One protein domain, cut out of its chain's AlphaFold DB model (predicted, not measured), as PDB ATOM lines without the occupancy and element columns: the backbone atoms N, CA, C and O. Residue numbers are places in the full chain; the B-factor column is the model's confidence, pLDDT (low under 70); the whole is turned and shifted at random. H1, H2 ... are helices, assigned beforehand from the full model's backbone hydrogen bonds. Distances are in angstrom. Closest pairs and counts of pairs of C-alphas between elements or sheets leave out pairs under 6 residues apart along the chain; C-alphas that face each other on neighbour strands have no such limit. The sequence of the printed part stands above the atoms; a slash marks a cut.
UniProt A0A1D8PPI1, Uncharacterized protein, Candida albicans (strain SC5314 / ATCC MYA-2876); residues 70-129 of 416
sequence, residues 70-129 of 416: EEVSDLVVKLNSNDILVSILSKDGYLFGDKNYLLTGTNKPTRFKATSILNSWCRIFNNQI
ATOM      1  N   GLU A  70     128.944 109.497 117.818       85.14
ATOM      2  CA  GLU A  70     129.753 109.183 116.623       85.14
ATOM      3  C   GLU A  70     129.947 110.372 115.671       85.14
ATOM      4  O   GLU A  70     130.847 110.345 114.838       85.14
ATOM      5  N   GLU A  71     129.130 111.418 115.797       83.75
ATOM      6  CA  GLU A  71     129.213 112.637 114.981       83.75
ATOM      7  C   GLU A  71     130.090 113.719 115.638       83.75
ATOM      8  O   GLU A  71     130.367 114.759 115.036       83.75
ATOM      9  N   VAL A  72     130.543 113.494 116.876       85.52
ATOM     10  CA  VAL A  72     131.426 114.419 117.590       85.52
ATOM     11  C   VAL A  72     132.859 114.248 117.095       85.52
ATOM     12  O   VAL A  72     133.416 113.155 117.140       85.52
ATOM     13  N   SER A  73     133.474 115.345 116.650       84.55
ATOM     14  CA  SER A  73     134.886 115.372 116.261       84.55
ATOM     15  C   SER A  73     135.713 116.002 117.376       84.55
ATOM     16  O   SER A  73     135.704 117.219 117.559       84.55
ATOM     17  N   ASP A  74     136.418 115.170 118.135       88.23
ATOM     18  CA  ASP A  74     137.351 115.594 119.174       88.23
ATOM     19  C   ASP A  74     138.562 114.653 119.241       88.23
ATOM     20  O   ASP A  74     138.518 113.523 118.753       88.23
ATOM     21  N   LEU A  75     139.647 115.127 119.858       90.70
ATOM     22  CA  LEU A  75     140.888 114.358 120.011       90.70
ATOM     23  C   LEU A  75     141.212 114.002 121.464       90.70
ATOM     24  O   LEU A  75     141.966 113.064 121.706       90.70
ATOM     25  N   VAL A  76     140.662 114.743 122.431       92.23
ATOM     26  CA  VAL A  76     141.118 114.714 123.834       92.23
ATOM     27  C   VAL A  76     140.017 114.424 124.841       92.23
ATOM     28  O   VAL A  76     140.306 114.246 126.021       92.23
ATOM     29  N   VAL A  77     138.747 114.403 124.441       92.20
ATOM     30  CA  VAL A  77     137.647 114.337 125.400       92.20
ATOM     31  C   VAL A  77     137.352 112.880 125.740       92.20
ATOM     32  O   VAL A  77     136.885 112.098 124.913       92.20
ATOM     33  N   LYS A  78     137.565 112.536 127.010       92.67
ATOM     34  CA  LYS A  78     137.044 111.328 127.660       92.67
ATOM     35  C   LYS A  78     136.263 111.755 128.893       92.67
ATOM     36  O   LYS A  78     136.794 112.468 129.750       92.67
ATOM     37  N   LEU A  79     134.998 111.350 128.968       93.28
ATOM     38  CA  LEU A  79     134.135 111.731 130.079       93.28
ATOM     39  C   LEU A  79     134.426 110.865 131.303       93.28
ATOM     40  O   LEU A  79     134.451 109.638 131.221       93.28
ATOM     41  N   ASN A  80     134.627 111.510 132.443       92.13
ATOM     42  CA  ASN A  80     134.804 110.879 133.742       92.13
ATOM     43  C   ASN A  80     133.562 111.096 134.623       92.13
ATOM     44  O   ASN A  80     132.616 111.795 134.256       92.13
ATOM     45  N   SER A  81     133.564 110.495 135.813       92.27
ATOM     46  CA  SER A  81     132.429 110.581 136.735       92.27
ATOM     47  C   SER A  81     132.116 112.013 137.188       92.27
ATOM     48  O   SER A  81     130.949 112.328 137.410       92.27
ATOM     49  N   ASN A  82     133.121 112.890 137.281       92.90
ATOM     50  CA  ASN A  82     132.915 114.287 137.664       92.90
ATOM     51  C   ASN A  82     132.198 115.065 136.560       92.90
ATOM     52  O   ASN A  82     131.271 115.811 136.861       92.90
ATOM     53  N   ASP A  83     132.555 114.852 135.290       92.57
ATOM     54  CA  ASP A  83     131.874 115.512 134.168       92.57
ATOM     55  C   ASP A  83     130.391 115.138 134.123       92.57
ATOM     56  O   ASP A  83     129.525 115.985 133.899       92.57
ATOM     57  N   ILE A  84     130.100 113.858 134.371       92.46
ATOM     58  CA  ILE A  84     128.737 113.332 134.428       92.46
ATOM     59  C   ILE A  84     127.977 113.995 135.578       92.46
ATOM     60  O   ILE A  84     126.886 114.520 135.366       92.46
ATOM     61  N   LEU A  85     128.563 114.017 136.778       92.74
ATOM     62  CA  LEU A  85     127.941 114.608 137.960       92.74
ATOM     63  C   LEU A  85     127.649 116.103 137.773       92.74
ATOM     64  O   LEU A  85     126.535 116.544 138.044       92.74
ATOM     65  N   VAL A  86     128.619 116.868 137.267       92.61
ATOM     66  CA  VAL A  86     128.458 118.306 136.995       92.61
ATOM     67  C   VAL A  86     127.348 118.543 135.973       92.61
ATOM     68  O   VAL A  86     126.509 119.420 136.170       92.61
ATOM     69  N   SER A  87     127.291 117.728 134.918       92.14
ATOM     70  CA  SER A  87     126.246 117.847 133.897       92.14
ATOM     71  C   SER A  87     124.850 117.595 134.484       92.14
ATOM     72  O   SER A  87     123.926 118.356 134.202       92.14
ATOM     73  N   ILE A  88     124.702 116.582 135.351       89.92
ATOM     74  CA  ILE A  88     123.434 116.244 136.031       89.92
ATOM     75  C   ILE A  88     122.984 117.356 136.984       89.92
ATOM     76  O   ILE A  88     121.798 117.665 137.041       89.92
ATOM     77  N   LEU A  89     123.915 117.929 137.751       89.62
ATOM     78  CA  LEU A  89     123.611 118.963 138.747       89.62
ATOM     79  C   LEU A  89     123.425 120.358 138.135       89.62
ATOM     80  O   LEU A  89     122.995 121.281 138.826       89.62
ATOM     81  N   SER A  90     123.753 120.536 136.854       89.80
ATOM     82  CA  SER A  90     123.568 121.813 136.173       89.80
ATOM     83  C   SER A  90     122.081 122.147 136.008       89.80
ATOM     84  O   SER A  90     121.262 121.286 135.690       89.80
ATOM     85  N   LYS A  91     121.729 123.426 136.192       85.32
ATOM     86  CA  LYS A  91     120.336 123.908 136.239       85.32
ATOM     87  C   LYS A  91     119.477 123.470 135.042       85.32
ATOM     88  O   LYS A  91     118.314 123.135 135.238       85.32
ATOM     89  N   ASP A  92     120.052 123.443 133.838       85.02
ATOM     90  CA  ASP A  92     119.351 123.041 132.606       85.02
ATOM     91  C   ASP A  92     119.918 121.746 131.973       85.02
ATOM     92  O   ASP A  92     119.585 121.417 130.830       85.02
ATOM     93  N   GLY A  93     120.784 121.009 132.681       86.71
ATOM     94  CA  GLY A  93     121.360 119.745 132.203       86.71
ATOM     95  C   GLY A  93     122.385 119.876 131.065       86.71
ATOM     96  O   GLY A  93     122.462 118.982 130.222       86.71
ATOM     97  N   TYR A  94     123.134 120.979 130.974       89.65
ATOM     98  CA  TYR A  94     124.186 121.153 129.959       89.65
ATOM     99  C   TYR A  94     125.362 120.202 130.196       89.65
ATOM    100  O   TYR A  94     125.759 119.964 131.339       89.65
ATOM    101  N   LEU A  95     125.970 119.708 129.115       89.78
ATOM    102  CA  LEU A  95     127.237 118.980 129.200       89.78
ATOM    103  C   LEU A  95     128.324 119.868 129.837       89.78
ATOM    104  O   LEU A  95     128.441 121.044 129.506       89.78
ATOM    105  N   PHE A  96     129.077 119.314 130.791       90.99
ATOM    106  CA  PHE A  96     130.032 120.035 131.653       90.99
ATOM    107  C   PHE A  96     129.427 121.176 132.494       90.99
ATOM    108  O   PHE A  96     130.159 121.926 133.133       90.99
ATOM    109  N   GLY A  97     128.097 121.311 132.521       88.88
ATOM    110  CA  GLY A  97     127.416 122.447 133.135       88.88
ATOM    111  C   GLY A  97     127.624 123.778 132.403       88.88
ATOM    112  O   GLY A  97     127.221 124.814 132.932       88.88
ATOM    113  N   ASP A  98     128.205 123.763 131.199       88.44
ATOM    114  CA  ASP A  98     128.494 124.964 130.418       88.44
ATOM    115  C   ASP A  98     127.530 125.103 129.232       88.44
ATOM    116  O   ASP A  98     127.513 124.305 128.295       88.44
ATOM    117  N   LYS A  99     126.736 126.175 129.252       86.87
ATOM    118  CA  LYS A  99     125.801 126.522 128.171       86.87
ATOM    119  C   LYS A  99     126.499 126.975 126.884       86.87
ATOM    120  O   LYS A  99     125.841 127.048 125.849       86.87
ATOM    121  N   ASN A 100     127.777 127.344 126.956       86.83
ATOM    122  CA  ASN A 100     128.558 127.818 125.817       86.83
ATOM    123  C   ASN A 100     129.367 126.689 125.160       86.83
ATOM    124  O   ASN A 100     129.940 126.898 124.093       86.83
ATOM    125  N   TYR A 101     129.414 125.501 125.770       86.04
ATOM    126  CA  TYR A 101     130.116 124.360 125.202       86.04
ATOM    127  C   TYR A 101     129.325 123.781 124.020       86.04
ATOM    128  O   TYR A 101     128.245 123.202 124.185       86.04
ATOM    129  N   LEU A 102     129.871 123.951 122.814       81.78
ATOM    130  CA  LEU A 102     129.300 123.452 121.565       81.78
ATOM    131  C   LEU A 102     130.089 122.239 121.067       81.78
ATOM    132  O   LEU A 102     131.308 122.292 120.895       81.78
ATOM    133  N   LEU A 103     129.376 121.148 120.788       75.11
ATOM    134  CA  LEU A 103     129.923 120.021 120.038       75.11
ATOM    135  C   LEU A 103     129.889 120.364 118.541       75.11
ATOM    136  O   LEU A 103     128.948 121.009 118.082       75.11
ATOM    137  N   THR A 104     130.900 119.935 117.779       69.44
ATOM    138  CA  THR A 104     131.178 120.354 116.383       69.44
ATOM    139  C   THR A 104     130.020 120.193 115.384       69.44
ATOM    140  O   THR A 104     130.106 120.724 114.284       69.44
ATOM    141  N   GLY A 105     128.930 119.498 115.726       61.01
ATOM    142  CA  GLY A 105     127.773 119.312 114.843       61.01
ATOM    143  C   GLY A 105     126.575 120.239 115.088       61.01
ATOM    144  O   GLY A 105     125.644 120.219 114.285       61.01
ATOM    145  N   THR A 106     126.545 121.041 116.162       65.28
ATOM    146  CA  THR A 106     125.369 121.870 116.493       65.28
ATOM    147  C   THR A 106     125.734 123.275 116.968       65.28
ATOM    148  O   THR A 106     126.496 123.446 117.913       65.28
ATOM    149  N   ASN A 107     125.051 124.302 116.442       73.64
ATOM    150  CA  ASN A 107     125.103 125.680 116.976       73.64
ATOM    151  C   ASN A 107     124.401 125.831 118.344       73.64
ATOM    152  O   ASN A 107     124.148 126.940 118.810       73.64
ATOM    153  N   LYS A 108     124.014 124.713 118.964       78.62
ATOM    154  CA  LYS A 108     123.306 124.651 120.238       78.62
ATOM    155  C   LYS A 108     124.083 123.774 121.215       78.62
ATOM    156  O   LYS A 108     124.620 122.748 120.792       78.62
ATOM    157  N   PRO A 109     124.114 124.136 122.506       82.41
ATOM    158  CA  PRO A 109     124.743 123.311 123.521       82.41
ATOM    159  C   PRO A 109     123.945 122.028 123.734       82.41
ATOM    160  O   PRO A 109     122.711 122.032 123.723       82.41
ATOM    161  N   THR A 110     124.651 120.930 123.973       83.82
ATOM    162  CA  THR A 110     124.018 119.638 124.233       83.82
ATOM    163  C   THR A 110     123.412 119.612 125.633       83.82
ATOM    164  O   THR A 110     124.098 119.864 126.626       83.82
ATOM    165  N   ARG A 111     122.116 119.287 125.709       85.26
ATOM    166  CA  ARG A 111     121.347 119.233 126.959       85.26
ATOM    167  C   ARG A 111     120.823 117.834 127.233       85.26
ATOM    168  O   ARG A 111     120.090 117.250 126.430       85.26
ATOM    169  N   PHE A 112     121.101 117.336 128.425       88.05
ATOM    170  CA  PHE A 112     120.628 116.053 128.913       88.05
ATOM    171  C   PHE A 112     119.595 116.256 130.024       88.05
ATOM    172  O   PHE A 112     119.914 116.165 131.204       88.05
ATOM    173  N   LYS A 113     118.318 116.460 129.653       82.01
ATOM    174  CA  LYS A 113     117.209 116.565 130.632       82.01
ATOM    175  C   LYS A 113     117.005 115.288 131.476       82.01
ATOM    176  O   LYS A 113     116.294 115.325 132.472       82.01
ATOM    177  N   ALA A 114     117.592 114.154 131.075       85.01
ATOM    178  CA  ALA A 114     117.475 112.875 131.766       85.01
ATOM    179  C   ALA A 114     118.849 112.218 131.963       85.01
ATOM    180  O   ALA A 114     119.567 111.940 130.998       85.01
ATOM    181  N   THR A 115     119.175 111.886 133.214       86.69
ATOM    182  CA  THR A 115     120.440 111.245 133.612       86.69
ATOM    183  C   THR A 115     120.690 109.908 132.911       86.69
ATOM    184  O   THR A 115     121.826 109.582 132.575       86.69
ATOM    185  N   SER A 116     119.638 109.125 132.651       87.75
ATOM    186  CA  SER A 116     119.753 107.843 131.941       87.75
ATOM    187  C   SER A 116     120.277 108.009 130.511       87.75
ATOM    188  O   SER A 116     121.055 107.175 130.046       87.75
ATOM    189  N   ILE A 117     119.898 109.099 129.836       87.72
ATOM    190  CA  ILE A 117     120.354 109.417 128.480       87.72
ATOM    191  C   ILE A 117     121.804 109.880 128.515       87.72
ATOM    192  O   ILE A 117     122.595 109.358 127.738       87.72
ATOM    193  N   LEU A 118     122.172 110.768 129.450       90.77
ATOM    194  CA  LEU A 118     123.567 111.174 129.644       90.77
ATOM    195  C   LEU A 118     124.467 109.955 129.864       90.77
ATOM    196  O   LEU A 118     125.435 109.774 129.142       90.77
ATOM    197  N   ASN A 119     124.117 109.063 130.793       91.42
ATOM    198  CA  ASN A 119     124.921 107.870 131.069       91.42
ATOM    199  C   ASN A 119     125.064 106.955 129.845       91.42
ATOM    200  O   ASN A 119     126.151 106.440 129.576       91.42
ATOM    201  N   SER A 120     123.984 106.753 129.083       91.04
ATOM    202  CA  SER A 120     124.051 105.968 127.846       91.04
ATOM    203  C   SER A 120     124.923 106.648 126.790       91.04
ATOM    204  O   SER A 120     125.707 105.966 126.132       91.04
ATOM    205  N   TRP A 121     124.805 107.970 126.646       91.97
ATOM    206  CA  TRP A 121     125.596 108.781 125.725       91.97
ATOM    207  C   TRP A 121     127.083 108.720 126.081       91.97
ATOM    208  O   TRP A 121     127.887 108.344 125.238       91.97
ATOM    209  N   CYS A 122     127.437 108.954 127.350       92.77
ATOM    210  CA  CYS A 122     128.810 108.879 127.856       92.77
ATOM    211  C   CYS A 122     129.431 107.503 127.630       92.77
ATOM    212  O   CYS A 122     130.597 107.409 127.260       92.77
ATOM    213  N   ARG A 123     128.660 106.427 127.831       92.77
ATOM    214  CA  ARG A 123     129.139 105.066 127.576       92.77
ATOM    215  C   ARG A 123     129.465 104.858 126.099       92.77
ATOM    216  O   ARG A 123     130.520 104.322 125.797       92.77
ATOM    217  N   ILE A 124     128.580 105.268 125.190       92.10
ATOM    218  CA  ILE A 124     128.820 105.136 123.744       92.10
ATOM    219  C   ILE A 124     130.015 106.003 123.329       92.10
ATOM    220  O   ILE A 124     130.900 105.511 122.640       92.10
ATOM    221  N   PHE A 125     130.075 107.244 123.811       91.83
ATOM    222  CA  PHE A 125     131.156 108.186 123.538       91.83
ATOM    223  C   PHE A 125     132.520 107.666 124.012       91.83
ATOM    224  O   PHE A 125     133.469 107.600 123.239       91.83
ATOM    225  N   ASN A 126     132.622 107.214 125.264       93.96
ATOM    226  CA  ASN A 126     133.871 106.668 125.794       93.96
ATOM    227  C   ASN A 126     134.257 105.332 125.139       93.96
ATOM    228  O   ASN A 126     135.446 105.074 124.996       93.96
ATOM    229  N   ASN A 127     133.292 104.510 124.704       91.73
ATOM    230  CA  ASN A 127     133.564 103.251 123.995       91.73
ATOM    231  C   ASN A 127     134.209 103.453 122.610       91.73
ATOM    232  O   ASN A 127     134.696 102.488 122.025       91.73
ATOM    233  N   GLN A 128     134.221 104.678 122.078       89.20
ATOM    234  CA  GLN A 128     134.985 105.011 120.871       89.20
ATOM    235  C   GLN A 128     136.496 105.073 121.134       89.20
ATOM    236  O   GLN A 128     137.281 105.031 120.188       89.20
ATOM    237  N   ILE A 129     136.904 105.183 122.402       91.87
ATOM    238  CA  ILE A 129     138.299 105.155 122.838       91.87
ATOM    239  C   ILE A 129     138.620 103.719 123.241       91.87
ATOM    240  O   ILE A 129     138.290 103.281 124.342       91.87
TER     241      ILE A 129
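What this domain is: This is residues 70 to 129 of the 416 residues of an uncharacterized protein of Candida albicans (strain SC5314 / ATCC MYA-2876) (UniProt A0A1D8PPI1). With little regular structure, this is a small helical hairpin, H1 and H2 side by side, with a long loop, residues 90 to 114, that swings out from the two helices and folds back between them along the chain. The printed part has 60 residues, with two named helices in the order H1, H2 and no named strand; its class is all helix, with 21 residues in the named elements. It is compact, with a radius of gyration of the C-alphas of 10.8 A, and rounded, spanning 28 by 24 by 17 A.

How they stand to each other: H1, residues 81 to 89, and H2, residues 115 to 126, form a helical hairpin. They touch, the closest C-alphas being those of Ile 88 and Thr 115, 6.3 A apart. They run opposite ways at a shallow tilt of 32 degrees. In both helices every O i to N i+4 pair is within hydrogen-bond range.

Where its parts are: H1 begins at C-alpha 81 (132.429, 110.581, 136.735) and is 12.3 A long from first to last C-alpha. H2 is 16.2 A long and ends at C-alpha 126 (133.871, 106.668, 125.794).

The domain as a whole: The C-alphas farthest apart, those of Lys 91 and Ile 129, are 29.2 A apart. The printed part has no cut. The link from H1 to H2 is long, 25 residues. Residues 104 to 106 have pLDDT under 70.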